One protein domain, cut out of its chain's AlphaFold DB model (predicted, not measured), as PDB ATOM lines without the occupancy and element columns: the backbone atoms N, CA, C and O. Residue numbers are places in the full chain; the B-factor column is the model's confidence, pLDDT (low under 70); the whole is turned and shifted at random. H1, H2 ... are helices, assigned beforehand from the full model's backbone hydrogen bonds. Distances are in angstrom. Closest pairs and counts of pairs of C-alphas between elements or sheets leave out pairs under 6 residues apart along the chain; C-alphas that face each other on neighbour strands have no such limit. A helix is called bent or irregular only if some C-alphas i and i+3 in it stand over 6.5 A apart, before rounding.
ATOM      1  N   LEU A  80      60.301 221.096 221.113       86.19
ATOM      2  CA  LEU A  80      61.505 220.959 221.927       86.19
ATOM      3  C   LEU A  80      62.031 219.520 221.899       86.19
ATOM      4  O   LEU A  80      63.240 219.311 221.821       86.19
ATOM      5  N   GLU A  81      61.139 218.531 221.898       86.62
ATOM      6  CA  GLU A  81      61.507 217.119 221.790       86.62
ATOM      7  C   GLU A  81      62.208 216.812 220.457       86.62
ATOM      8  O   GLU A  81      63.308 216.250 220.435       86.62
ATOM      9  N   ARG A  82      61.627 217.252 219.332       89.31
ATOM     10  CA  ARG A  82      62.238 217.114 217.996       89.31
ATOM     11  C   ARG A  82      63.580 217.832 217.904       89.31
ATOM     12  O   ARG A  82      64.526 217.306 217.320       89.31
ATOM     13  N   PHE A  83      63.674 219.024 218.487       91.69
ATOM     14  CA  PHE A  83      64.920 219.777 218.522       91.69
ATOM     15  C   PHE A  83      65.997 219.038 219.329       91.69
ATOM     16  O   PHE A  83      67.084 218.770 218.819       91.69
ATOM     17  N   SER A  84      65.684 218.649 220.567       89.81
ATOM     18  CA  SER A  84      66.625 217.997 221.479       89.81
ATOM     19  C   SER A  84      67.086 216.633 220.959       89.81
ATOM     20  O   SER A  84      68.286 216.357 220.968       89.81
ATOM     21  N   SER A  85      66.172 215.808 220.437       90.94
ATOM     22  CA  SER A  85      66.503 214.495 219.859       90.94
ATOM     23  C   SER A  85      67.435 214.613 218.651       90.94
ATOM     24  O   SER A  85      68.423 213.881 218.549       90.94
ATOM     25  N   LYS A  86      67.199 215.585 217.761       93.88
ATOM     26  CA  LYS A  86      68.083 215.804 216.611       93.88
ATOM     27  C   LYS A  86      69.468 216.287 217.039       93.88
ATOM     28  O   LYS A  86      70.462 215.781 216.520       93.88
ATOM     29  N   ILE A  87      69.556 217.189 218.017       93.88
ATOM     30  CA  ILE A  87      70.841 217.609 218.600       93.88
ATOM     31  C   ILE A  87      71.599 216.415 219.192       93.88
ATOM     32  O   ILE A  87      72.786 216.265 218.916       93.88
ATOM     33  N   GLN A  88      70.917 215.537 219.933       91.50
ATOM     34  CA  GLN A  88      71.529 214.330 220.501       91.50
ATOM     35  C   GLN A  88      72.075 213.388 219.421       91.50
ATOM     36  O   GLN A  88      73.149 212.818 219.596       91.50
ATOM     37  N   SER A  89      71.379 213.259 218.286       92.62
ATOM     38  CA  SER A  89      71.860 212.439 217.168       92.62
ATOM     39  C   SER A  89      73.182 212.947 216.583       92.62
ATOM     40  O   SER A  89      74.057 212.141 216.275       92.62
ATOM     41  N   PHE A  90      73.372 214.270 216.503       93.06
ATOM     42  CA  PHE A  90      74.657 214.848 216.111       93.06
ATOM     43  C   PHE A  90      75.709 214.660 217.209       93.06
ATOM     44  O   PHE A  90      76.827 214.246 216.918       93.06
ATOM     45  N   ASP A  91      75.347 214.906 218.473       90.38
ATOM     46  CA  ASP A  91      76.250 214.744 219.621       90.38
ATOM     47  C   ASP A  91      76.814 213.317 219.733       90.38
ATOM     48  O   ASP A  91      77.965 213.148 220.129       90.38
ATOM     49  N   ALA A  92      76.050 212.302 219.320       91.12
ATOM     50  CA  ALA A  92      76.497 210.913 219.278       91.12
ATOM     51  C   ALA A  92      77.530 210.620 218.168       91.12
ATOM     52  O   ALA A  92      78.358 209.727 218.336       91.12
ATOM     53  N   GLN A  93      77.508 211.360 217.051       90.31
ATOM     54  CA  GLN A  93      78.390 211.145 215.889       90.31
ATOM     55  C   GLN A  93      79.724 211.905 215.991       90.31
ATOM     56  O   GLN A  93      80.738 211.487 215.434       90.31
ATOM     57  N   ILE A  94      79.761 213.013 216.735       88.25
ATOM     58  CA  ILE A  94      80.959 213.861 216.859       88.25
ATOM     59  C   ILE A  94      82.188 213.106 217.417       88.25
ATOM     60  O   ILE A  94      83.280 213.285 216.868       88.25
ATOM     61  N   PRO A  95      82.086 212.266 218.471       86.12
ATOM     62  CA  PRO A  95      83.252 211.585 219.032       86.12
ATOM     63  C   PRO A  95      83.923 210.624 218.045       86.12
ATOM     64  O   PRO A  95      85.151 210.566 217.994       86.12
ATOM     65  N   THR A  96      83.137 209.892 217.248       83.88
ATOM     66  CA  THR A  96      83.668 208.937 216.265       83.88
ATOM     67  C   THR A  96      84.400 209.668 215.143       83.88
ATOM     68  O   THR A  96      85.557 209.361 214.876       83.88
ATOM     69  N   GLU A  97      83.803 210.728 214.586       84.38
ATOM     70  CA  GLU A  97      84.436 211.532 213.530       84.38
ATOM     71  C   GLU A  97      85.735 212.207 213.994       84.38
ATOM     72  O   GLU A  97      86.737 212.215 213.272       84.38
ATOM     73  N   LYS A  98      85.755 212.771 215.213       85.88
ATOM     74  CA  LYS A  98      86.969 213.393 215.770       85.88
ATOM     75  C   LYS A  98      88.097 212.375 215.937       85.88
ATOM     76  O   LYS A  98      89.254 212.702 215.653       85.88
ATOM     77  N   ASN A  99      87.770 211.157 216.363       84.69
ATOM     78  CA  ASN A  99      88.740 210.076 216.492       84.69
ATOM     79  C   ASN A  99      89.314 209.675 215.126       84.69
ATOM     80  O   ASN A  99      90.536 209.619 214.984       84.69
ATOM     81  N   ASP A 100      88.482 209.497 214.100       82.06
ATOM     82  CA  ASP A 100      88.938 209.142 212.749       82.06
ATOM     83  C   ASP A 100      89.905 210.191 212.176       82.06
ATOM     84  O   ASP A 100      90.999 209.865 211.700       82.06
ATOM     85  N   ILE A 101      89.563 211.478 212.313       83.06
ATOM     86  CA  ILE A 101      90.427 212.598 211.902       83.06
ATOM     87  C   ILE A 101      91.758 212.577 212.669       83.06
ATOM     88  O   ILE A 101      92.819 212.835 212.084       83.06
ATOM     89  N   TYR A 102      91.725 212.282 213.972       84.62
ATOM     90  CA  TYR A 102      92.927 212.161 214.794       84.62
ATOM     91  C   TYR A 102      93.854 211.045 214.285       84.62
ATOM     92  O   TYR A 102      95.049 211.292 214.085       84.62
ATOM     93  N   TYR A 103      93.319 209.851 214.008       79.44
ATOM     94  CA  TYR A 103      94.107 208.723 213.501       79.44
ATOM     95  C   TYR A 103      94.713 209.007 212.119       79.44
ATOM     96  O   TYR A 103      95.898 208.734 211.904       79.44
ATOM     97  N   ILE A 104      93.961 209.635 211.207       80.00
ATOM     98  CA  ILE A 104      94.460 210.034 209.878       80.00
ATOM     99  C   ILE A 104      95.639 211.012 210.005       80.00
ATOM    100  O   ILE A 104      96.686 210.823 209.375       80.00
ATOM    101  N   LYS A 105      95.511 212.041 210.857       82.06
ATOM    102  CA  LYS A 105      96.582 213.028 211.090       82.06
ATOM    103  C   LYS A 105      97.834 212.393 211.690       82.06
ATOM    104  O   LYS A 105      98.943 212.753 211.292       82.06
ATOM    105  N   LYS A 106      97.674 211.460 212.632       80.38
ATOM    106  CA  LYS A 106      98.797 210.744 213.248       80.38
ATOM    107  C   LYS A 106      99.583 209.948 212.201       80.38
ATOM    108  O   LYS A 106     100.791 210.140 212.088       80.38
ATOM    109  N   LYS A 107      98.886 209.170 211.366       74.19
ATOM    110  CA  LYS A 107      99.489 208.375 210.283       74.19
ATOM    111  C   LYS A 107     100.226 209.241 209.251       74.19
ATOM    112  O   LYS A 107     101.314 208.895 208.807       74.19
ATOM    113  N   SER A 108      99.671 210.406 208.906       72.81
ATOM    114  CA  SER A 108     100.322 211.379 208.011       72.81
ATOM    115  C   SER A 108     101.651 211.904 208.578       72.81
ATOM    116  O   SER A 108     102.624 212.065 207.843       72.81
ATOM    117  N   LYS A 109     101.720 212.130 209.896       65.50
ATOM    118  CA  LYS A 109     102.915 212.653 210.567       65.50
ATOM    119  C   LYS A 109     104.041 211.622 210.675       65.50
ATOM    120  O   LYS A 109     105.204 212.005 210.600       65.50
ATOM    121  N   GLU A 110     103.698 210.345 210.826       63.28
ATOM    122  CA  GLU A 110     104.654 209.228 210.857       63.28
ATOM    123  C   GLU A 110     105.302 208.983 209.481       63.28
ATOM    124  O   GLU A 110     106.473 208.628 209.411       63.28
ATOM    125  N   ILE A 123     124.213 224.621 209.057       61.38
ATOM    126  CA  ILE A 123     123.874 225.551 210.142       61.38
ATOM    127  C   ILE A 123     124.990 225.631 211.200       61.38
ATOM    128  O   ILE A 123     125.272 226.714 211.714       61.38
ATOM    129  N   PHE A 124     125.691 224.525 211.480       60.16
ATOM    130  CA  PHE A 124     126.779 224.478 212.471       60.16
ATOM    131  C   PHE A 124     127.964 225.403 212.113       60.16
ATOM    132  O   PHE A 124     128.568 225.998 213.001       60.16
ATOM    133  N   SER A 125     128.235 225.605 210.815       57.44
ATOM    134  CA  SER A 125     129.283 226.516 210.319       57.44
ATOM    135  C   SER A 125     128.884 228.001 210.330       57.44
ATOM    136  O   SER A 125     129.759 228.861 210.278       57.44
ATOM    137  N   PHE A 126     127.587 228.321 210.394       58.94
ATOM    138  CA  PHE A 126     127.080 229.702 210.442       58.94
ATOM    139  C   PHE A 126     126.839 230.197 211.883       58.94
ATOM    140  O   PHE A 126     126.819 231.403 212.130       58.94
ATOM    141  N   LEU A 127     126.687 229.284 212.852       57.25
ATOM    142  CA  LEU A 127     126.330 229.599 214.242       57.25
ATOM    143  C   LEU A 127     127.464 230.194 215.088       57.25
ATOM    144  O   LEU A 127     127.182 230.894 216.059       57.25
ATOM    145  N   THR A 128     128.728 229.940 214.750       58.00
ATOM    146  CA  THR A 128     129.873 230.418 215.545       58.00
ATOM    147  C   THR A 128     130.159 231.908 215.338       58.00
ATOM    148  O   THR A 128     130.644 232.558 216.257       58.00
ATOM    149  N   LEU A 129     129.792 232.471 214.179       53.94
ATOM    150  CA  LEU A 129     130.012 233.887 213.846       53.94
ATOM    151  C   LEU A 129     128.774 234.778 214.065       53.94
ATOM    152  O   LEU A 129     128.916 235.979 214.274       53.94
ATOM    153  N   PHE A 130     127.561 234.213 214.086       55.69
ATOM    154  CA  PHE A 130     126.310 234.972 214.271       55.69
ATOM    155  C   PHE A 130     125.785 235.030 215.723       55.69
ATOM    156  O   PHE A 130     124.771 235.689 215.984       55.69
ATOM    157  N   SER A 131     126.446 234.359 216.675       63.84
ATOM    158  CA  SER A 131     125.896 234.067 218.013       63.84
ATOM    159  C   SER A 131     125.613 235.294 218.890       63.84
ATOM    160  O   SER A 131     124.715 235.246 219.726       63.84
ATOM    161  N   MET A 132     126.305 236.417 218.688       56.47
ATOM    162  CA  MET A 132     126.090 237.623 219.502       56.47
ATOM    163  C   MET A 132     125.117 238.629 218.872       56.47
ATOM    164  O   MET A 132     124.439 239.350 219.599       56.47
ATOM    165  N   PHE A 133     124.991 238.662 217.540       62.34
ATOM    166  CA  PHE A 133     124.230 239.713 216.849       62.34
ATOM    167  C   PHE A 133     122.773 239.322 216.537       62.34
ATOM    168  O   PHE A 133     121.909 240.189 216.438       62.34
ATOM    169  N   TRP A 134     122.456 238.022 216.450       59.28
ATOM    170  CA  TRP A 134     121.092 237.538 216.162       59.28
ATOM    171  C   TRP A 134     120.273 237.203 217.424       59.28
ATOM    172  O   TRP A 134     119.041 237.179 217.393       59.28
ATOM    173  N   PHE A 135     120.934 236.977 218.565       62.97
ATOM    174  CA  PHE A 135     120.252 236.624 219.814       62.97
ATOM    175  C   PHE A 135     119.441 237.787 220.391       62.97
ATOM    176  O   PHE A 135     118.323 237.574 220.848       62.97
ATOM    177  N   ILE A 136     119.951 239.017 220.315       67.44
ATOM    178  CA  ILE A 136     119.259 240.209 220.824       67.44
ATOM    179  C   ILE A 136     117.932 240.456 220.076       67.44
ATOM    180  O   ILE A 136     116.904 240.545 220.748       67.44
ATOM    181  N   PRO A 137     117.876 240.483 218.726       67.94
ATOM    182  CA  PRO A 137     116.608 240.644 218.014       67.94
ATOM    183  C   PRO A 137     115.663 239.445 218.181       67.94
ATOM    184  O   PRO A 137     114.458 239.652 218.265       67.94
ATOM    185  N   VAL A 138     116.156 238.207 218.313       69.31
ATOM    186  CA  VAL A 138     115.293 237.033 218.574       69.31
ATOM    187  C   VAL A 138     114.722 237.037 219.989       69.31
ATOM    188  O   VAL A 138     113.542 236.741 220.163       69.31
ATOM    189  N   VAL A 139     115.512 237.418 220.995       71.38
ATOM    190  CA  VAL A 139     115.036 237.595 222.373       71.38
ATOM    191  C   VAL A 139     114.060 238.765 222.445       71.38
ATOM    192  O   VAL A 139     113.031 238.643 223.098       71.38
ATOM    193  N   PHE A 140     114.309 239.859 221.720       70.19
ATOM    194  CA  PHE A 140     113.388 240.994 221.639       70.19
ATOM    195  C   PHE A 140     112.071 240.617 220.939       70.19
ATOM    196  O   PHE A 140     111.000 240.916 221.458       70.19
ATOM    197  N   ILE A 141     112.113 239.862 219.833       70.00
ATOM    198  CA  ILE A 141     110.927 239.290 219.168       70.00
ATOM    199  C   ILE A 141     110.194 238.312 220.098       70.00
ATOM    200  O   ILE A 141     108.967 238.333 220.160       70.00
ATOM    201  N   TYR A 142     110.913 237.485 220.860       63.69
ATOM    202  CA  TYR A 142     110.319 236.562 221.826       63.69
ATOM    203  C   TYR A 142     109.647 237.309 222.985       63.69
ATOM    204  O   TYR A 142     108.516 236.996 223.346       63.69
ATOM    205  N   ILE A 143     110.283 238.357 223.510       67.75
ATOM    206  CA  ILE A 143     109.705 239.262 224.510       67.75
ATOM    207  C   ILE A 143     108.454 239.951 223.948       67.75
ATOM    208  O   ILE A 143     107.420 239.970 224.616       67.75
ATOM    209  N   ILE A 144     108.484 240.416 222.697       67.69
ATOM    210  CA  ILE A 144     107.299 240.942 222.005       67.69
ATOM    211  C   ILE A 144     106.201 239.873 221.903       67.69
ATOM    212  O   ILE A 144     105.039 240.197 222.120       67.69
ATOM    213  N   LEU A 145     106.522 238.601 221.638       61.56
ATOM    214  CA  LEU A 145     105.542 237.503 221.623       61.56
ATOM    215  C   LEU A 145     104.957 237.196 223.015       61.56
ATOM    216  O   LEU A 145     103.796 236.794 223.098       61.56
ATOM    217  N   LEU A 146     105.705 237.422 224.101       58.00
ATOM    218  CA  LEU A 146     105.200 237.300 225.478       58.00
ATOM    219  C   LEU A 146     104.269 238.456 225.863       58.00
ATOM    220  O   LEU A 146     103.258 238.237 226.541       58.00
ATOM    221  N   PHE A 147     104.597 239.674 225.420       58.97
ATOM    222  CA  PHE A 147     103.800 240.877 225.671       58.97
ATOM    223  C   PHE A 147     102.659 241.078 224.673       58.97
ATOM    224  O   PHE A 147     101.724 241.822 224.974       58.97
ATOM    225  N   LYS A 148     102.662 240.378 223.530       57.38
ATOM    226  CA  LYS A 148     101.518 240.337 222.619       57.38
ATOM    227  C   LYS A 148     100.330 239.811 223.420       57.38
ATOM    228  O   LYS A 148     100.339 238.680 223.920       57.38
ATOM    229  N   GLN A 149      99.328 240.669 223.624       54.47
ATOM    230  CA  GLN A 149      98.046 240.264 224.199       54.47
ATOM    231  C   GLN A 149      97.567 238.993 223.486       54.47
ATOM    232  O   GLN A 149      97.872 238.838 222.299       54.47
ATOM    233  N   PRO A 150      96.834 238.089 224.170       53.41
ATOM    234  CA  PRO A 150      96.144 237.020 223.471       53.41
ATOM    235  C   PRO A 150      95.273 237.696 222.418       53.41
ATOM    236  O   PRO A 150      94.262 238.321 222.736       53.41
ATOM    237  N   THR A 151      95.713 237.652 221.163       47.03
ATOM    238  CA  THR A 151      94.847 238.013 220.058       47.03
ATOM    239  C   THR A 151      93.692 237.047 220.199       47.03
ATOM    240  O   THR A 151      93.939 235.841 220.229       47.03
ATOM    241  N   ASN A 152      92.473 237.564 220.386       52.72
ATOM    242  CA  ASN A 152      91.264 236.763 220.246       52.72
ATOM    243  C   ASN A 152      91.411 236.067 218.897       52.72
ATOM    244  O   ASN A 152      91.260 236.712 217.860       52.72
ATOM    245  N   ASP A 153      91.831 234.807 218.914       54.75
ATOM    246  CA  ASP A 153      92.003 234.024 217.714       54.75
ATOM    247  C   ASP A 153      90.590 233.769 217.206       54.75
ATOM    248  O   ASP A 153      89.905 232.852 217.651       54.75
ATOM    249  N   LYS A 154      90.121 234.684 216.351       56.38
ATOM    250  CA  LYS A 154      88.788 234.643 215.752       56.38
ATOM    251  C   LYS A 154      88.662 233.490 214.763       56.38
ATOM    252  O   LYS A 154      87.576 233.305 214.223       56.38
ATOM    253  N   THR A 155      89.743 232.754 214.475       63.44
ATOM    254  CA  THR A 155      89.627 231.593 213.598       63.44
ATOM    255  C   THR A 155      88.692 230.590 214.269       63.44
ATOM    256  O   THR A 155      88.914 230.244 215.431       63.44
ATOM    257  N   PRO A 156      87.615 230.147 213.606       65.75
ATOM    258  CA  PRO A 156      86.744 229.131 214.177       65.75
ATOM    259  C   PRO A 156      87.537 227.832 214.410       65.75
ATOM    260  O   PRO A 156      88.564 227.605 213.756       65.75
ATOM    261  N   PRO A 157      87.123 226.986 215.369       79.88
ATOM    262  CA  PRO A 157      87.691 225.649 215.485       79.88
ATOM    263  C   PRO A 157      87.479 224.869 214.180       79.88
ATOM    264  O   PRO A 157      86.561 225.148 213.408       79.88
ATOM    265  N   VAL A 158      88.352 223.896 213.918       79.19
ATOM    266  CA  VAL A 158      88.180 222.992 212.775       79.19
ATOM    267  C   VAL A 158      87.047 222.033 213.121       79.19
ATOM    268  O   VAL A 158      87.239 221.143 213.944       79.19
ATOM    269  N   LEU A 159      85.885 222.254 212.510       83.81
ATOM    270  CA  LEU A 159      84.660 221.496 212.753       83.81
ATOM    271  C   LEU A 159      84.644 220.209 211.925       83.81
ATOM    272  O   LEU A 159      85.089 220.200 210.774       83.81
ATOM    273  N   THR A 160      84.111 219.131 212.496       86.69
ATOM    274  CA  THR A 160      83.772 217.925 211.731       86.69
ATOM    275  C   THR A 160      82.483 218.119 210.925       86.69
ATOM    276  O   THR A 160      81.767 219.113 211.084       86.69
ATOM    277  N   GLN A 161      82.156 217.163 210.053       87.69
ATOM    278  CA  GLN A 161      80.938 217.231 209.244       87.69
ATOM    279  C   GLN A 161      79.673 217.217 210.120       87.69
ATOM    280  O   GLN A 161      78.755 218.006 209.885       87.69
ATOM    281  N   SER A 162      79.639 216.378 211.160       87.00
ATOM    282  CA  SER A 162      78.538 216.348 212.128       87.00
ATOM    283  C   SER A 162      78.430 217.637 212.946       87.00
ATOM    284  O   SER A 162      77.322 218.104 213.213       87.00
ATOM    285  N   GLU A 163      79.555 218.266 213.304       89.94
ATOM    286  CA  GLU A 163      79.549 219.563 213.995       89.94
ATOM    287  C   GLU A 163      78.986 220.681 213.106       89.94
ATOM    288  O   GLU A 163      78.170 221.483 213.566       89.94
ATOM    289  N   LEU A 164      79.345 220.698 211.820       91.00
ATOM    290  CA  LEU A 164      78.785 221.636 210.844       91.00
ATOM    291  C   LEU A 164      77.271 221.428 210.678       91.00
ATOM    292  O   LEU A 164      76.498 222.387 210.728       91.00
ATOM    293  N   GLY A 165      76.837 220.170 210.538       92.06
ATOM    294  CA  GLY A 165      75.421 219.809 210.454       92.06
ATOM    295  C   GLY A 165      74.628 220.262 211.681       92.06
ATOM    296  O   GLY A 165      73.559 220.856 211.543       92.06
ATOM    297  N   LYS A 166      75.186 220.061 212.879       93.81
ATOM    298  CA  LYS A 166      74.601 220.525 214.141       93.81
ATOM    299  C   LYS A 166      74.504 222.046 214.215       93.81
ATOM    300  O   LYS A 166      73.447 222.550 214.586       93.81
ATOM    301  N   SER A 167      75.567 222.774 213.867       93.38
ATOM    302  CA  SER A 167      75.564 224.245 213.873       93.38
ATOM    303  C   SER A 167      74.480 224.793 212.947       93.38
ATOM    304  O   SER A 167      73.627 225.568 213.378       93.38
ATOM    305  N   ASN A 168      74.445 224.302 211.705       93.06
ATOM    306  CA  ASN A 168      73.445 224.701 210.717       93.06
ATOM    307  C   ASN A 168      72.023 224.372 211.179       93.06
ATOM    308  O   ASN A 168      71.103 225.156 210.948       93.06
ATOM    309  N   PHE A 169      71.828 223.227 211.838       94.81
ATOM    310  CA  PHE A 169      70.534 222.862 212.400       94.81
ATOM    311  C   PHE A 169      70.107 223.831 213.507       94.81
ATOM    312  O   PHE A 169      68.982 224.318 213.463       94.81
ATOM    313  N   ILE A 170      70.986 224.162 214.460       94.94
ATOM    314  CA  ILE A 170      70.674 225.112 215.542       94.94
ATOM    315  C   ILE A 170      70.277 226.473 214.965       94.94
ATOM    316  O   ILE A 170      69.229 227.015 215.322       94.94
ATOM    317  N   GLU A 171      71.082 227.015 214.053       91.75
ATOM    318  CA  GLU A 171      70.857 228.349 213.493       91.75
ATOM    319  C   GLU A 171      69.550 228.423 212.700       91.75
ATOM    320  O   GLU A 171      68.756 229.337 212.918       91.75
ATOM    321  N   ASN A 172      69.260 227.416 211.875       93.19
ATOM    322  CA  ASN A 172      68.117 227.448 210.960       93.19
ATOM    323  C   ASN A 172      66.829 226.834 211.524       93.19
ATOM    324  O   ASN A 172      65.786 226.914 210.875       93.19
ATOM    325  N   PHE A 173      66.852 226.221 212.713       92.12
ATOM    326  CA  PHE A 173      65.643 225.626 213.282       92.12
ATOM    327  C   PHE A 173      64.559 226.685 213.534       92.12
ATOM    328  O   PHE A 173      64.799 227.686 214.220       92.12
ATOM    329  N   VAL A 174      63.359 226.446 213.000       87.56
ATOM    330  CA  VAL A 174      62.204 227.342 213.119       87.56
ATOM    331  C   VAL A 174      61.335 226.910 214.292       87.56
ATOM    332  O   VAL A 174      60.923 225.756 214.377       87.56
ATOM    333  N   TYR A 175      61.014 227.859 215.170       82.69
ATOM    334  CA  TYR A 175      60.138 227.627 216.317       82.69
ATOM    335  C   TYR A 175      58.773 228.304 216.148       82.69
ATOM    336  O   TYR A 175      58.719 229.413 215.588       82.69
ATOM    337  N   PRO A 176      57.691 227.692 216.668       81.69
ATOM    338  CA  PRO A 176      56.398 228.342 216.843       81.69
ATOM    339  C   PRO A 176      56.518 229.661 217.606       81.69
ATOM    340  O   PRO A 176      57.450 229.874 218.381       81.69
ATOM    341  N   ASN A 177      55.577 230.564 217.352       79.31
ATOM    342  CA  ASN A 177      55.551 231.885 217.963       79.31
ATOM    343  C   ASN A 177      54.696 231.890 219.233       79.31
ATOM    344  O   ASN A 177      53.659 232.540 219.291       79.31
ATOM    345  N   ASP A 178      55.111 231.085 220.201       81.44
ATOM    346  CA  ASP A 178      54.392 230.848 221.446       81.44
ATOM    347  C   ASP A 178      55.310 231.166 222.635       81.44
ATOM    348  O   ASP A 178      56.496 230.815 222.619       81.44
ATOM    349  N   SER A 179      54.788 231.881 223.634       79.44
ATOM    350  CA  SER A 179      55.588 232.384 224.761       79.44
ATOM    351  C   SER A 179      56.162 231.248 225.603       79.44
ATOM    352  O   SER A 179      57.347 231.279 225.937       79.44
ATOM    353  N   GLU A 180      55.364 230.214 225.869       81.06
ATOM    354  CA  GLU A 180      55.764 229.019 226.619       81.06
ATOM    355  C   GLU A 180      56.891 228.279 225.885       81.06
ATOM    356  O   GLU A 180      57.953 228.023 226.455       81.06
ATOM    357  N   THR A 181      56.733 228.079 224.574       85.31
ATOM    358  CA  THR A 181      57.756 227.476 223.709       85.31
ATOM    359  C   THR A 181      59.080 228.249 223.743       85.31
ATOM    360  O   THR A 181      60.151 227.651 223.859       85.31
ATOM    361  N   ILE A 182      59.041 229.583 223.639       88.94
ATOM    362  CA  ILE A 182      60.252 230.417 223.662       88.94
ATOM    363  C   ILE A 182      60.953 230.326 225.022       88.94
ATOM    364  O   ILE A 182      62.178 230.196 225.066       88.94
ATOM    365  N   ILE A 183      60.197 230.357 226.121       86.94
ATOM    366  CA  ILE A 183      60.736 230.245 227.481       86.94
ATOM    367  C   ILE A 183      61.431 228.894 227.679       86.94
ATOM    368  O   ILE A 183      62.578 228.862 228.127       86.94
ATOM    369  N   GLU A 184      60.788 227.788 227.301       86.12
ATOM    370  CA  GLU A 184      61.374 226.445 227.395       86.12
ATOM    371  C   GLU A 184      62.675 226.323 226.592       86.12
ATOM    372  O   GLU A 184      63.664 225.742 227.050       86.12
ATOM    373  N   LEU A 185      62.712 226.916 225.397       90.62
ATOM    374  CA  LEU A 185      63.904 226.919 224.555       90.62
ATOM    375  C   LEU A 185      65.029 227.755 225.155       90.62
ATOM    376  O   LEU A 185      66.177 227.314 225.161       90.62
ATOM    377  N   LEU A 186      64.723 228.936 225.691       92.00
ATOM    378  CA  LEU A 186      65.713 229.754 226.388       92.00
ATOM    379  C   LEU A 186      66.255 229.026 227.624       92.00
ATOM    380  O   LEU A 186      67.464 229.022 227.848       92.00
ATOM    381  N   GLN A 187      65.407 228.330 228.383       87.69
ATOM    382  CA  GLN A 187      65.849 227.486 229.495       87.69
ATOM    383  C   GLN A 187      66.753 226.336 229.027       87.69
ATOM    384  O   GLN A 187      67.807 226.095 229.625       87.69
ATOM    385  N   TYR A 188      66.396 225.662 227.930       90.31
ATOM    386  CA  TYR A 188      67.233 224.629 227.320       90.31
ATOM    387  C   TYR A 188      68.609 225.182 226.926       90.31
ATOM    388  O   TYR A 188      69.640 224.596 227.270       90.31
ATOM    389  N   ILE A 189      68.641 226.341 226.263       94.00
ATOM    390  CA  ILE A 189      69.871 227.023 225.847       94.00
ATOM    391  C   ILE A 189      70.720 227.416 227.060       94.00
ATOM    392  O   ILE A 189      71.921 227.137 227.087       94.00
ATOM    393  N   LYS A 190      70.101 228.005 228.090       92.56
ATOM    394  CA  LYS A 190      70.757 228.350 229.357       92.56
ATOM    395  C   LYS A 190      71.451 227.131 229.958       92.56
ATOM    396  O   LYS A 190      72.621 227.208 230.330       92.56
ATOM    397  N   ASN A 191      70.763 225.988 230.000       88.75
ATOM    398  CA  ASN A 191      71.330 224.749 230.516       88.75
ATOM    399  C   ASN A 191      72.482 224.223 229.642       88.75
ATOM    400  O   ASN A 191      73.504 223.802 230.179       88.75
ATOM    401  N   LYS A 192      72.362 224.292 228.309       89.88
ATOM    402  CA  LYS A 192      73.448 223.907 227.391       89.88
ATOM    403  C   LYS A 192      74.699 224.751 227.608       89.88
ATOM    404  O   LYS A 192      75.770 224.181 227.778       89.88
ATOM    405  N   ILE A 193      74.567 226.076 227.679       90.25
ATOM    406  CA  ILE A 193      75.700 226.980 227.932       90.25
ATOM    407  C   ILE A 193      76.325 226.706 229.299       90.25
ATOM    408  O   ILE A 193      77.548 226.652 229.400       90.25
ATOM    409  N   ARG A 194      75.508 226.487 230.336       86.25
ATOM    410  CA  ARG A 194      75.989 226.152 231.683       86.25
ATOM    411  C   ARG A 194      76.811 224.861 231.689       86.25
ATOM    412  O   ARG A 194      77.939 224.876 232.165       86.25
ATOM    413  N   ILE A 195      76.291 223.783 231.099       86.00
ATOM    414  CA  ILE A 195      77.010 222.501 230.998       86.00
ATOM    415  C   ILE A 195      78.313 222.680 230.208       86.00
ATOM    416  O   ILE A 195      79.370 222.228 230.639       86.00
ATOM    417  N   THR A 196      78.269 223.381 229.072       83.62
ATOM    418  CA  THR A 196      79.469 223.688 228.281       83.62
ATOM    419  C   THR A 196      80.501 224.482 229.091       83.62
ATOM    420  O   THR A 196      81.697 224.225 228.977       83.62
ATOM    421  N   ALA A 197      80.051 225.403 229.945       77.56
ATOM    422  CA  ALA A 197      80.923 226.187 230.809       77.56
ATOM    423  C   ALA A 197      81.563 225.371 231.946       77.56
ATOM    424  O   ALA A 197      82.702 225.650 232.316       77.56
ATOM    425  N   GLU A 198      80.855 224.370 232.474       77.25
ATOM    426  CA  GLU A 198      81.328 223.489 233.551       77.25
ATOM    427  C   GLU A 198      82.376 222.465 233.067       77.25
ATOM    428  O   GLU A 198      83.258 222.088 233.836       77.25
ATOM    429  N   LEU A 199      82.323 222.035 231.800       75.94
ATOM    430  CA  LEU A 199      83.188 220.970 231.272       75.94
ATOM    431  C   LEU A 199      84.651 221.398 231.070       75.94
ATOM    432  O   LEU A 199      85.563 220.800 231.644       75.94
ATOM    433  N   LYS A 200      84.912 222.392 230.207       78.19
ATOM    434  CA  LYS A 200      86.278 222.858 229.915       78.19
ATOM    435  C   LYS A 200      86.293 224.253 229.289       78.19
ATOM    436  O   LYS A 200      85.527 224.577 228.386       78.19
ATOM    437  N   ALA A 201      87.246 225.073 229.727       80.75
ATOM    438  CA  ALA A 201      87.567 226.335 229.072       80.75
ATOM    439  C   ALA A 201      88.461 226.070 227.845       80.75
ATOM    440  O   ALA A 201      89.685 226.127 227.942       80.75
ATOM    441  N   ASP A 202      87.863 225.733 226.701       83.62
ATOM    442  CA  ASP A 202      88.561 225.517 225.432       83.62
ATOM    443  C   ASP A 202      87.891 226.239 224.250       83.62
ATOM    444  O   ASP A 202      86.833 226.856 224.367       83.62
ATOM    445  N   LYS A 203      88.575 226.232 223.101       85.12
ATOM    446  CA  LYS A 203      88.139 226.956 221.899       85.12
ATOM    447  C   LYS A 203      86.831 226.387 221.326       85.12
ATOM    448  O   LYS A 203      85.985 227.159 220.880       85.12
ATOM    449  N   ASP A 204      86.659 225.068 221.381       86.06
ATOM    450  CA  ASP A 204      85.462 224.363 220.906       86.06
ATOM    451  C   ASP A 204      84.240 224.723 221.760       86.06
ATOM    452  O   ASP A 204      83.196 225.106 221.233       86.06
ATOM    453  N   SER A 205      84.369 224.677 223.087       87.62
ATOM    454  CA  SER A 205      83.283 225.039 224.002       87.62
ATOM    455  C   SER A 205      82.911 226.520 223.883       87.62
ATOM    456  O   SER A 205      81.728 226.861 223.942       87.62
ATOM    457  N   LEU A 206      83.886 227.402 223.623       89.75
ATOM    458  CA  LEU A 206      83.613 228.806 223.318       89.75
ATOM    459  C   LEU A 206      82.795 228.975 222.039       89.75
ATOM    460  O   LEU A 206      81.826 229.734 222.024       89.75
ATOM    461  N   TYR A 207      83.175 228.265 220.980       90.25
ATOM    462  CA  TYR A 207      82.439 228.275 219.724       90.25
ATOM    463  C   TYR A 207      80.983 227.838 219.930       90.25
ATOM    464  O   TYR A 207      80.069 228.571 219.555       90.25
ATOM    465  N   TRP A 208      80.749 226.714 220.614       90.94
ATOM    466  CA  TRP A 208      79.393 226.238 220.893       90.94
ATOM    467  C   TRP A 208      78.593 227.210 221.758       90.94
ATOM    468  O   TRP A 208      77.413 227.433 221.498       90.94
ATOM    469  N   SER A 209      79.228 227.826 222.756       92.06
ATOM    470  CA  SER A 209      78.585 228.844 223.584       92.06
ATOM    471  C   SER A 209      78.130 230.057 222.761       92.06
ATOM    472  O   SER A 209      77.024 230.545 222.982       92.06
ATOM    473  N   ASN A 210      78.925 230.498 221.775       92.88
ATOM    474  CA  ASN A 210      78.537 231.570 220.850       92.88
ATOM    475  C   ASN A 210      77.326 231.179 219.990       92.88
ATOM    476  O   ASN A 210      76.392 231.963 219.867       92.88
ATOM    477  N   ILE A 211      77.311 229.966 219.424       94.31
ATOM    478  CA  ILE A 211      76.184 229.478 218.606       94.31
ATOM    479  C   ILE A 211      74.885 229.468 219.421       94.31
ATOM    480  O   ILE A 211      73.845 229.952 218.969       94.31
ATOM    481  N   TRP A 212      74.950 228.967 220.653       95.38
ATOM    482  CA  TRP A 212      73.809 228.957 221.561       95.38
ATOM    483  C   TRP A 212      73.347 230.367 221.946       95.38
ATOM    484  O   TRP A 212      72.143 230.622 221.967       95.38
ATOM    485  N   LEU A 213      74.278 231.294 222.195       96.12
ATOM    486  CA  LEU A 213      73.954 232.695 222.471       96.12
ATOM    487  C   LEU A 213      73.271 233.364 221.273       96.12
ATOM    488  O   LEU A 213      72.229 233.988 221.453       96.12
ATOM    489  N   ASN A 214      73.800 233.183 220.061       95.75
ATOM    490  CA  ASN A 214      73.194 233.713 218.837       95.75
ATOM    491  C   ASN A 214      71.761 233.194 218.674       95.75
ATOM    492  O   ASN A 214      70.858 233.945 218.307       95.75
ATOM    493  N   LYS A 215      71.518 231.916 218.997       95.44
ATOM    494  CA  LYS A 215      70.164 231.364 218.941       95.44
ATOM    495  C   LYS A 215      69.239 231.962 220.000       95.44
ATOM    496  O   LYS A 215      68.081 232.247 219.696       95.44
ATOM    497  N   ALA A 216      69.737 232.186 221.216       96.31
ATOM    498  CA  ALA A 216      68.984 232.882 222.256       96.31
ATOM    499  C   ALA A 216      68.645 234.321 221.845       96.31
ATOM    500  O   ALA A 216      67.518 234.757 222.051       96.31
ATOM    501  N   GLU A 217      69.577 235.035 221.208       95.75
ATOM    502  CA  GLU A 217      69.356 236.390 220.696       95.75
ATOM    503  C   GLU A 217      68.298 236.417 219.586       95.75
ATOM    504  O   GLU A 217      67.437 237.298 219.586       95.75
ATOM    505  N   GLN A 218      68.289 235.430 218.684       94.00
ATOM    506  CA  GLN A 218      67.232 235.286 217.676       94.00
ATOM    507  C   GLN A 218      65.855 235.066 218.320       94.00
ATOM    508  O   GLN A 218      64.881 235.712 217.932       94.00
ATOM    509  N   LEU A 219      65.770 234.167 219.307       93.44
ATOM    510  CA  LEU A 219      64.533 233.872 220.037       93.44
ATOM    511  C   LEU A 219      64.017 235.091 220.805       93.44
ATOM    512  O   LEU A 219      62.839 235.422 220.699       93.44
ATOM    513  N   TYR A 220      64.906 235.778 221.518       94.00
ATOM    514  CA  TYR A 220      64.613 237.010 222.244       94.00
ATOM    515  C   TYR A 220      64.175 238.148 221.308       94.00
ATOM    516  O   TYR A 220      63.186 238.836 221.552       94.00
ATOM    517  N   SER A 221      64.863 238.330 220.180       92.31
ATOM    518  CA  SER A 221      64.478 239.347 219.194       92.31
ATOM    519  C   SER A 221      63.095 239.053 218.610       92.31
ATOM    520  O   SER A 221      62.270 239.955 218.461       92.31
ATOM    521  N   LYS A 222      62.811 237.774 218.325       89.81
ATOM    522  CA  LYS A 222      61.511 237.325 217.818       89.81
ATOM    523  C   LYS A 222      60.396 237.503 218.851       89.81
ATOM    524  O   LYS A 222      59.311 237.958 218.478       89.81
ATOM    525  N   SER A 223      60.647 237.170 220.120       90.44
ATOM    526  CA  SER A 223      59.664 237.323 221.199       90.44
ATOM    527  C   SER A 223      59.298 238.785 221.397       90.44
ATOM    528  O   SER A 223      58.117 239.104 221.465       90.44
ATOM    529  N   ARG A 224      60.281 239.690 221.366       90.44
ATOM    530  CA  ARG A 224      60.044 241.134 221.460       90.44
ATOM    531  C   ARG A 224      59.101 241.665 220.382       90.44
ATOM    532  O   ARG A 224      58.277 242.526 220.667       90.44
ATOM    533  N   VAL A 225      59.236 241.176 219.150       88.19
ATOM    534  CA  VAL A 225      58.376 241.589 218.027       88.19
ATOM    535  C   VAL A 225      56.973 240.992 218.143       88.19
ATOM    536  O   VAL A 225      56.000 241.641 217.779       88.19
ATOM    537  N   SER A 226      56.864 239.761 218.638       82.06
ATOM    538  CA  SER A 226      55.627 238.977 218.559       82.06
ATOM    539  C   SER A 226      54.751 239.025 219.806       82.06
ATOM    540  O   SER A 226      53.530 238.990 219.703       82.06
ATOM    541  N   LEU A 227      55.382 239.059 220.977       79.56
ATOM    542  CA  LEU A 227      54.760 238.954 222.300       79.56
ATOM    543  C   LEU A 227      54.881 240.270 223.088       79.56
ATOM    544  O   LEU A 227      54.265 240.420 224.138       79.56
ATOM    545  N   GLY A 228      55.664 241.230 222.583       81.31
ATOM    546  CA  GLY A 228      55.992 242.467 223.283       81.31
ATOM    547  C   GLY A 228      57.088 242.277 224.339       81.31
ATOM    548  O   GLY A 228      57.906 241.359 224.262       81.31
ATOM    549  N   ASN A 229      57.132 243.182 225.318       82.31
ATOM    550  CA  ASN A 229      58.140 243.169 226.381       82.31
ATOM    551  C   ASN A 229      57.726 242.226 227.522       82.31
ATOM    552  O   ASN A 229      57.164 242.665 228.524       82.31
ATOM    553  N   ASP A 230      58.022 240.937 227.368       87.50
ATOM    554  CA  ASP A 230      57.874 239.934 228.427       87.50
ATOM    555  C   ASP A 230      59.085 239.962 229.381       87.50
ATOM    556  O   ASP A 230      60.235 239.770 228.967       87.50
ATOM    557  N   THR A 231      58.830 240.197 230.671       90.00
ATOM    558  CA  THR A 231      59.860 240.287 231.717       90.00
ATOM    559  C   THR A 231      60.574 238.961 231.970       90.00
ATOM    560  O   THR A 231      61.770 238.968 232.264       90.00
ATOM    561  N   ILE A 232      59.883 237.827 231.828       89.62
ATOM    562  CA  ILE A 232      60.451 236.490 232.045       89.62
ATOM    563  C   ILE A 232      61.454 236.184 230.936       89.62
ATOM    564  O   ILE A 232      62.568 235.721 231.197       89.62
ATOM    565  N   VAL A 233      61.074 236.481 229.694       91.25
ATOM    566  CA  VAL A 233      61.931 236.278 228.521       91.25
ATOM    567  C   VAL A 233      63.154 237.197 228.569       91.25
ATOM    568  O   VAL A 233      64.269 236.739 228.311       91.25
ATOM    569  N   GLU A 234      62.971 238.462 228.961       92.81
ATOM    570  CA  GLU A 234      64.072 239.404 229.190       92.81
ATOM    571  C   GLU A 234      65.056 238.866 230.235       92.81
ATOM    572  O   GLU A 234      66.254 238.765 229.969       92.81
ATOM    573  N   GLN A 235      64.557 238.464 231.406       93.81
ATOM    574  CA  GLN A 235      65.399 237.961 232.487       93.81
ATOM    575  C   GLN A 235      66.184 236.712 232.063       93.81
ATOM    576  O   GLN A 235      67.393 236.634 232.286       93.81
ATOM    577  N   LEU A 236      65.530 235.754 231.398       93.62
ATOM    578  CA  LEU A 236      66.191 234.549 230.894       93.62
ATOM    579  C   LEU A 236      67.292 234.871 229.883       93.62
ATOM    580  O   LEU A 236      68.365 234.264 229.929       93.62
ATOM    581  N   TYR A 237      67.053 235.825 228.985       96.19
ATOM    582  CA  TYR A 237      68.056 236.250 228.018       96.19
ATOM    583  C   TYR A 237      69.267 236.913 228.695       96.19
ATOM    584  O   TYR A 237      70.411 236.568 228.383       96.19
ATOM    585  N   GLN A 238      69.046 237.804 229.667       96.62
ATOM    586  CA  GLN A 238      70.142 238.434 230.414       96.62
ATOM    587  C   GLN A 238      70.950 237.414 231.231       96.62
ATOM    588  O   GLN A 238      72.183 237.478 231.261       96.62
ATOM    589  N   ASP A 239      70.290 236.415 231.819       94.88
ATOM    590  CA  ASP A 239      70.956 235.298 232.491       94.88
ATOM    591  C   ASP A 239      71.866 234.521 231.530       94.88
ATOM    592  O   ASP A 239      73.027 234.254 231.844       94.88
ATOM    593  N   ILE A 240      71.373 234.186 230.334       96.38
ATOM    594  CA  ILE A 240      72.156 233.497 229.295       96.38
ATOM    595  C   ILE A 240      73.379 234.330 228.894       96.38
ATOM    596  O   ILE A 240      74.499 233.816 228.824       96.38
ATOM    597  N   LYS A 241      73.175 235.630 228.670       96.88
ATOM    598  CA  LYS A 241      74.239 236.561 228.295       96.88
ATOM    599  C   LYS A 241      75.306 236.662 229.383       96.88
ATOM    600  O   LYS A 241      76.498 236.603 229.081       96.88
ATOM    601  N   SER A 242      74.905 236.779 230.647       94.62
ATOM    602  CA  SER A 242      75.843 236.860 231.773       94.62
ATOM    603  C   SER A 242      76.649 235.568 231.959       94.62
ATOM    604  O   SER A 242      77.866 235.636 232.152       94.62
ATOM    605  N   LEU A 243      76.021 234.395 231.799       93.44
ATOM    606  CA  LEU A 243      76.704 233.095 231.799       93.44
ATOM    607  C   LEU A 243      77.766 233.019 230.698       93.44
ATOM    608  O   LEU A 243      78.907 232.630 230.958       93.44
ATOM    609  N   HIS A 244      77.418 233.443 229.484       92.88
ATOM    610  CA  HIS A 244      78.354 233.482 228.366       92.88
ATOM    611  C   HIS A 244      79.536 234.437 228.623       92.88
ATOM    612  O   HIS A 244      80.692 234.094 228.368       92.88
ATOM    613  N   LEU A 245      79.280 235.625 229.180       92.44
ATOM    614  CA  LEU A 245      80.335 236.583 229.529       92.44
ATOM    615  C   LEU A 245      81.281 236.039 230.608       92.44
ATOM    616  O   LEU A 245      82.497 236.215 230.500       92.44
ATOM    617  N   ASN A 246      80.748 235.357 231.623       90.06
ATOM    618  CA  ASN A 246      81.557 234.680 232.636       90.06
ATOM    619  C   ASN A 246      82.459 233.620 231.987       90.06
ATOM    620  O   ASN A 246      83.672 233.593 232.215       90.06
ATOM    621  N   TYR A 247      81.892 232.812 231.091       89.00
ATOM    622  CA  TYR A 247      82.644 231.820 230.338       89.00
ATOM    623  C   TYR A 247      83.784 232.445 229.513       89.00
ATOM    624  O   TYR A 247      84.932 232.005 229.609       89.00
ATOM    625  N   LEU A 248      83.509 233.526 228.774       89.81
ATOM    626  CA  LEU A 248      84.519 234.286 228.030       89.81
ATOM    627  C   LEU A 248      85.671 234.759 228.926       89.81
ATOM    628  O   LEU A 248      86.839 234.700 228.531       89.81
ATOM    629  N   GLN A 249      85.367 235.234 230.135       88.69
ATOM    630  CA  GLN A 249      86.391 235.641 231.096       88.69
ATOM    631  C   GLN A 249      87.238 234.452 231.563       88.69
ATOM    632  O   GLN A 249      88.465 234.564 231.624       88.69
ATOM    633  N   ASN A 250      86.619 233.306 231.848       86.69
ATOM    634  CA  ASN A 250      87.329 232.097 232.266       86.69
ATOM    635  C   ASN A 250      88.222 231.546 231.151       86.69
ATOM    636  O   ASN A 250      89.374 231.194 231.406       86.69
ATOM    637  N   TYR A 251      87.744 231.558 229.907       86.44
ATOM    638  CA  TYR A 251      88.539 231.195 228.738       86.44
ATOM    639  C   TYR A 251      89.758 232.111 228.565       86.44
ATOM    640  O   TYR A 251      90.878 231.629 228.386       86.44
ATOM    641  N   LYS A 252      89.589 233.432 228.722       85.94
ATOM    642  CA  LYS A 252      90.724 234.370 228.725       85.94
ATOM    643  C   LYS A 252      91.733 234.019 229.820       85.94
ATOM    644  O   LYS A 252      92.923 233.915 229.532       85.94
ATOM    645  N   LYS A 253      91.283 233.776 231.057       85.12
ATOM    646  CA  LYS A 253      92.160 233.367 232.173       85.12
ATOM    647  C   LYS A 253      92.913 232.066 231.866       85.12
ATOM    648  O   LYS A 253      94.108 231.981 232.143       85.12
ATOM    649  N   TYR A 254      92.246 231.080 231.263       81.19
ATOM    650  CA  TYR A 254      92.863 229.830 230.815       81.19
ATOM    651  C   TYR A 254      93.986 230.074 229.796       81.19
ATOM    652  O   TYR A 254      95.089 229.553 229.974       81.19
ATOM    653  N   LEU A 255      93.751 230.926 228.790       77.88
ATOM    654  CA  LEU A 255      94.776 231.317 227.815       77.88
ATOM    655  C   LEU A 255      95.979 231.998 228.486       77.88
ATOM    656  O   LEU A 255      97.126 231.679 228.171       77.88
ATOM    657  N   PHE A 256      95.744 232.889 229.454       73.81
ATOM    658  CA  PHE A 256      96.823 233.534 230.208       73.81
ATOM    659  C   PHE A 256      97.626 232.536 231.062       73.81
ATOM    660  O   PHE A 256      98.853 232.637 231.113       73.81
ATOM    661  N   LYS A 257      96.974 231.545 231.687       73.19
ATOM    662  CA  LYS A 257      97.628 230.539 232.548       73.19
ATOM    663  C   LYS A 257      98.543 229.570 231.784       73.19
ATOM    664  O   LYS A 257      99.433 228.987 232.394       73.19
ATOM    665  N   GLN A 258      98.390 229.412 230.467       64.44
ATOM    666  CA  GLN A 258      99.294 228.579 229.656       64.44
ATOM    667  C   GLN A 258     100.656 229.229 229.342       64.44
ATOM    668  O   GLN A 258     101.594 228.526 228.962       64.44
ATOM    669  N   ARG A 259     100.807 230.547 229.538       60.91
ATOM    670  CA  ARG A 259     102.051 231.296 229.265       60.91
ATOM    671  C   ARG A 259     103.325 230.746 229.931       60.91
ATOM    672  O   ARG A 259     104.317 230.601 229.213       60.91
ATOM    673  N   PRO A 260     103.353 230.395 231.235       58.91
ATOM    674  CA  PRO A 260     104.566 229.871 231.864       58.91
ATOM    675  C   PRO A 260     105.021 228.534 231.267       58.91
ATOM    676  O   PRO A 260     106.213 228.260 231.264       58.91
ATOM    677  N   PHE A 261     104.128 227.716 230.702       58.50
ATOM    678  CA  PHE A 261     104.515 226.417 230.137       58.50
ATOM    679  C   PHE A 261     105.308 226.558 228.827       58.50
ATOM    680  O   PHE A 261     106.226 225.781 228.565       58.50
ATOM    681  N   VAL A 262     104.994 227.574 228.017       59.53
ATOM    682  CA  VAL A 262     105.748 227.901 226.793       59.53
ATOM    683  C   VAL A 262     107.097 228.533 227.142       59.53
ATOM    684  O   VAL A 262     108.116 228.165 226.559       59.53
ATOM    685  N   LEU A 263     107.110 229.421 228.141       58.38
ATOM    686  CA  LEU A 263     108.317 230.052 228.689       58.38
ATOM    687  C   LEU A 263     109.295 229.037 229.285       58.38
ATOM    688  O   LEU A 263     110.476 229.066 228.960       58.38
ATOM    689  N   VAL A 264     108.808 228.106 230.108       65.62
ATOM    690  CA  VAL A 264     109.633 227.052 230.716       65.62
ATOM    691  C   VAL A 264     110.222 226.136 229.644       65.62
ATOM    692  O   VAL A 264     111.412 225.846 229.701       65.62
ATOM    693  N   LYS A 265     109.443 225.745 228.624       67.06
ATOM    694  CA  LYS A 265     109.954 224.947 227.492       67.06
ATOM    695  C   LYS A 265     111.037 225.673 226.693       67.06
ATOM    696  O   LYS A 265     112.002 225.053 226.247       67.06
ATOM    697  N   PHE A 266     110.886 226.980 226.513       64.56
ATOM    698  CA  PHE A 266     111.874 227.799 225.822       64.56
ATOM    699  C   PHE A 266     113.155 227.969 226.650       64.56
ATOM    700  O   PHE A 266     114.244 227.725 226.138       64.56
ATOM    701  N   LEU A 267     113.030 228.284 227.944       66.94
ATOM    702  CA  LEU A 267     114.158 228.382 228.876       66.94
ATOM    703  C   LEU A 267     114.900 227.048 229.022       66.94
ATOM    704  O   LEU A 267     116.128 227.036 229.034       66.94
ATOM    705  N   SER A 268     114.184 225.919 229.054       69.88
ATOM    706  CA  SER A 268     114.818 224.596 229.049       69.88
ATOM    707  C   SER A 268     115.566 224.315 227.744       69.88
ATOM    708  O   SER A 268     116.635 223.714 227.776       69.88
ATOM    709  N   GLY A 269     115.042 224.780 226.603       72.69
ATOM    710  CA  GLY A 269     115.725 224.682 225.310       72.69
ATOM    711  C   GLY A 269     117.006 225.519 225.261       72.69
ATOM    712  O   GLY A 269     118.046 225.023 224.831       72.69
ATOM    713  N   LEU A 270     116.959 226.748 225.789       72.00
ATOM    714  CA  LEU A 270     118.135 227.606 225.949       72.00
ATOM    715  C   LEU A 270     119.183 226.959 226.860       72.00
ATOM    716  O   LEU A 270     120.338 226.827 226.461       72.00
ATOM    717  N   ALA A 271     118.791 226.483 228.042       73.00
ATOM    718  CA  ALA A 271     119.699 225.809 228.969       73.00
ATOM    719  C   ALA A 271     120.353 224.561 228.345       73.00
ATOM    720  O   ALA A 271     121.545 224.324 228.540       73.00
ATOM    721  N   PHE A 272     119.602 223.793 227.546       73.94
ATOM    722  CA  PHE A 272     120.135 222.646 226.812       73.94
ATOM    723  C   PHE A 272     121.176 223.068 225.768       73.94
ATOM    724  O   PHE A 272     122.247 222.468 225.698       73.94
ATOM    725  N   SER A 273     120.906 224.140 225.014       73.12
ATOM    726  CA  SER A 273     121.867 224.681 224.045       73.12
ATOM    727  C   SER A 273     123.151 225.200 224.707       73.12
ATOM    728  O   SER A 273     124.240 224.869 224.243       73.12
ATOM    729  N   PHE A 274     123.055 225.905 225.841       76.69
ATOM    730  CA  PHE A 274     124.227 226.356 226.603       76.69
ATOM    731  C   PHE A 274     125.057 225.187 227.143       76.69
ATOM    732  O   PHE A 274     126.285 225.222 227.075       76.69
ATOM    733  N   ARG A 275     124.406 224.126 227.638       76.50
ATOM    734  CA  ARG A 275     125.093 222.928 228.146       76.50
ATOM    735  C   ARG A 275     125.841 222.180 227.038       76.50
ATOM    736  O   ARG A 275     126.949 221.711 227.273       76.50
ATOM    737  N   LEU A 276     125.266 222.106 225.837       70.25
ATOM    738  CA  LEU A 276     125.913 221.530 224.653       70.25
ATOM    739  C   LEU A 276     127.155 222.323 224.235       70.25
ATOM    740  O   LEU A 276     128.202 221.730 223.997       70.25
ATOM    741  N   ILE A 277     127.056 223.655 224.214       73.94
ATOM    742  CA  ILE A 277     128.192 224.540 223.920       73.94
ATOM    743  C   ILE A 277     129.305 224.344 224.957       73.94
ATOM    744  O   ILE A 277     130.461 224.175 224.580       73.94
ATOM    745  N   PHE A 278     128.966 224.298 226.250       74.62
ATOM    746  CA  PHE A 278     129.940 224.091 227.326       74.62
ATOM    747  C   PHE A 278     130.695 222.758 227.191       74.62
ATOM    748  O   PHE A 278     131.916 222.734 227.320       74.62
ATOM    749  N   ILE A 279     129.989 221.665 226.870       75.19
ATOM    750  CA  ILE A 279     130.605 220.346 226.646       75.19
ATOM    751  C   ILE A 279     131.583 220.392 225.463       75.19
ATOM    752  O   ILE A 279     132.709 219.918 225.587       75.19
ATOM    753  N   ILE A 280     131.187 221.008 224.345       70.81
ATOM    754  CA  ILE A 280     132.039 221.125 223.151       70.81
ATOM    755  C   ILE A 280     133.319 221.915 223.465       70.81
ATOM    756  O   ILE A 280     134.403 221.474 223.098       70.81
ATOM    757  N   PHE A 281     133.217 223.032 224.193       68.50
ATOM    758  CA  PHE A 281     134.387 223.810 224.615       68.50
ATOM    759  C   PHE A 281     135.305 223.029 225.563       68.50
ATOM    760  O   PHE A 281     136.522 223.111 225.429       68.50
ATOM    761  N   SER A 282     134.743 222.235 226.480       69.69
ATOM    762  CA  SER A 282     135.530 221.432 227.425       69.69
ATOM    763  C   SER A 282     136.281 220.254 226.795       69.69
ATOM    764  O   SER A 282     137.214 219.755 227.404       69.69
ATOM    765  N   SER A 283     135.895 219.802 225.596       66.19
ATOM    766  CA  SER A 283     136.611 218.746 224.857       66.19
ATOM    767  C   SER A 283     137.697 219.273 223.916       66.19
ATOM    768  O   SER A 283     138.446 218.474 223.362       66.19
ATOM    769  N   ILE A 284     137.750 220.587 223.685       71.56
ATOM    770  CA  ILE A 284     138.737 221.232 222.804       71.56
ATOM    771  C   ILE A 284     139.938 221.767 223.607       71.56
ATOM    772  O   ILE A 284     140.999 221.991 223.028       71.56
ATOM    773  N   SER A 285     139.775 221.958 224.921       55.22
ATOM    774  CA  SER A 285     140.831 222.381 225.851       55.22
ATOM    775  C   SER A 285     141.467 221.205 226.578       55.22
ATOM    776  O   SER A 285     142.616 221.414 227.028       55.22
TER     777      SER A 285
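Overview. This is residues 80 to 110 and 123 to 285 of the 285 residues of the protein "Conserved domain protein" of Ruminococcus albus 8 (UniProt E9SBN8). An up-and-down bundle of three long helices, H5, H6 and H7, makes one end of a rod, with H4 and H1a packed on it; H8 runs on from H7 as a long arm, and residues 102 to 110, 123 to 141 and 267 to 285 stick out. The 194 printed residues hold eight named helices, H1 to H8 in chain order, and no named strand: all helix. The whole is extended, with a radius of gyration of the C-alphas of 25.2 A and spans of 87 by 37 by 23 A.

Along the chain. H1, residues 80 to 110, begins at C-alpha 80 (61.505, 220.959, 221.927). By its hydrogen bonds it was assigned as one helix, but it is bent: C-alphas 92 and 95 are 6.8 A apart, between arms H1a, 80 to 92, 18.2 A, and H1b, 95 to 110, 23.0 A. H2 is 127 to 130, H3 135 to 147, H4 161 to 172. H5, 179 to 199, measures 30.6 A; H6, 203 to 226, 34.8 A; H7, 231 to 257, 39.0 A; H8, 259 to 282, 35.0 A, ending at C-alpha 282 (135.530, 221.432, 227.425).

Arrangement. H5 and H6 form a hairpin, closest at the C-alphas of Ile 193 and Ser 209, 5.5 A. H6 and H7 form another, at Ser 209 and His 244, C-alphas 6.7 A apart. H4, with residues 167 to 171 alone, touches H6; its closest C-alphas are Glu 171 and Lys 215, 6.3 A. H1a touches H4 at Phe 90 and Ser 162, C-alphas 5.8 A apart. H7 and H8 meet only through their link. H2 touches no helix. Every O i to N i+4 pair is within hydrogen-bond range in H1a, H1b and H3 to H8; H2 is too short for one.

Size, cuts and confidence. Residues 111 to 122 are not printed; C-alphas 110 and 123 are 25.2 A apart across the cut. The link H3 to H4 is long. Mean pLDDT of the printed part is 80.1, with 48 residues under 70, among them 123 to 138.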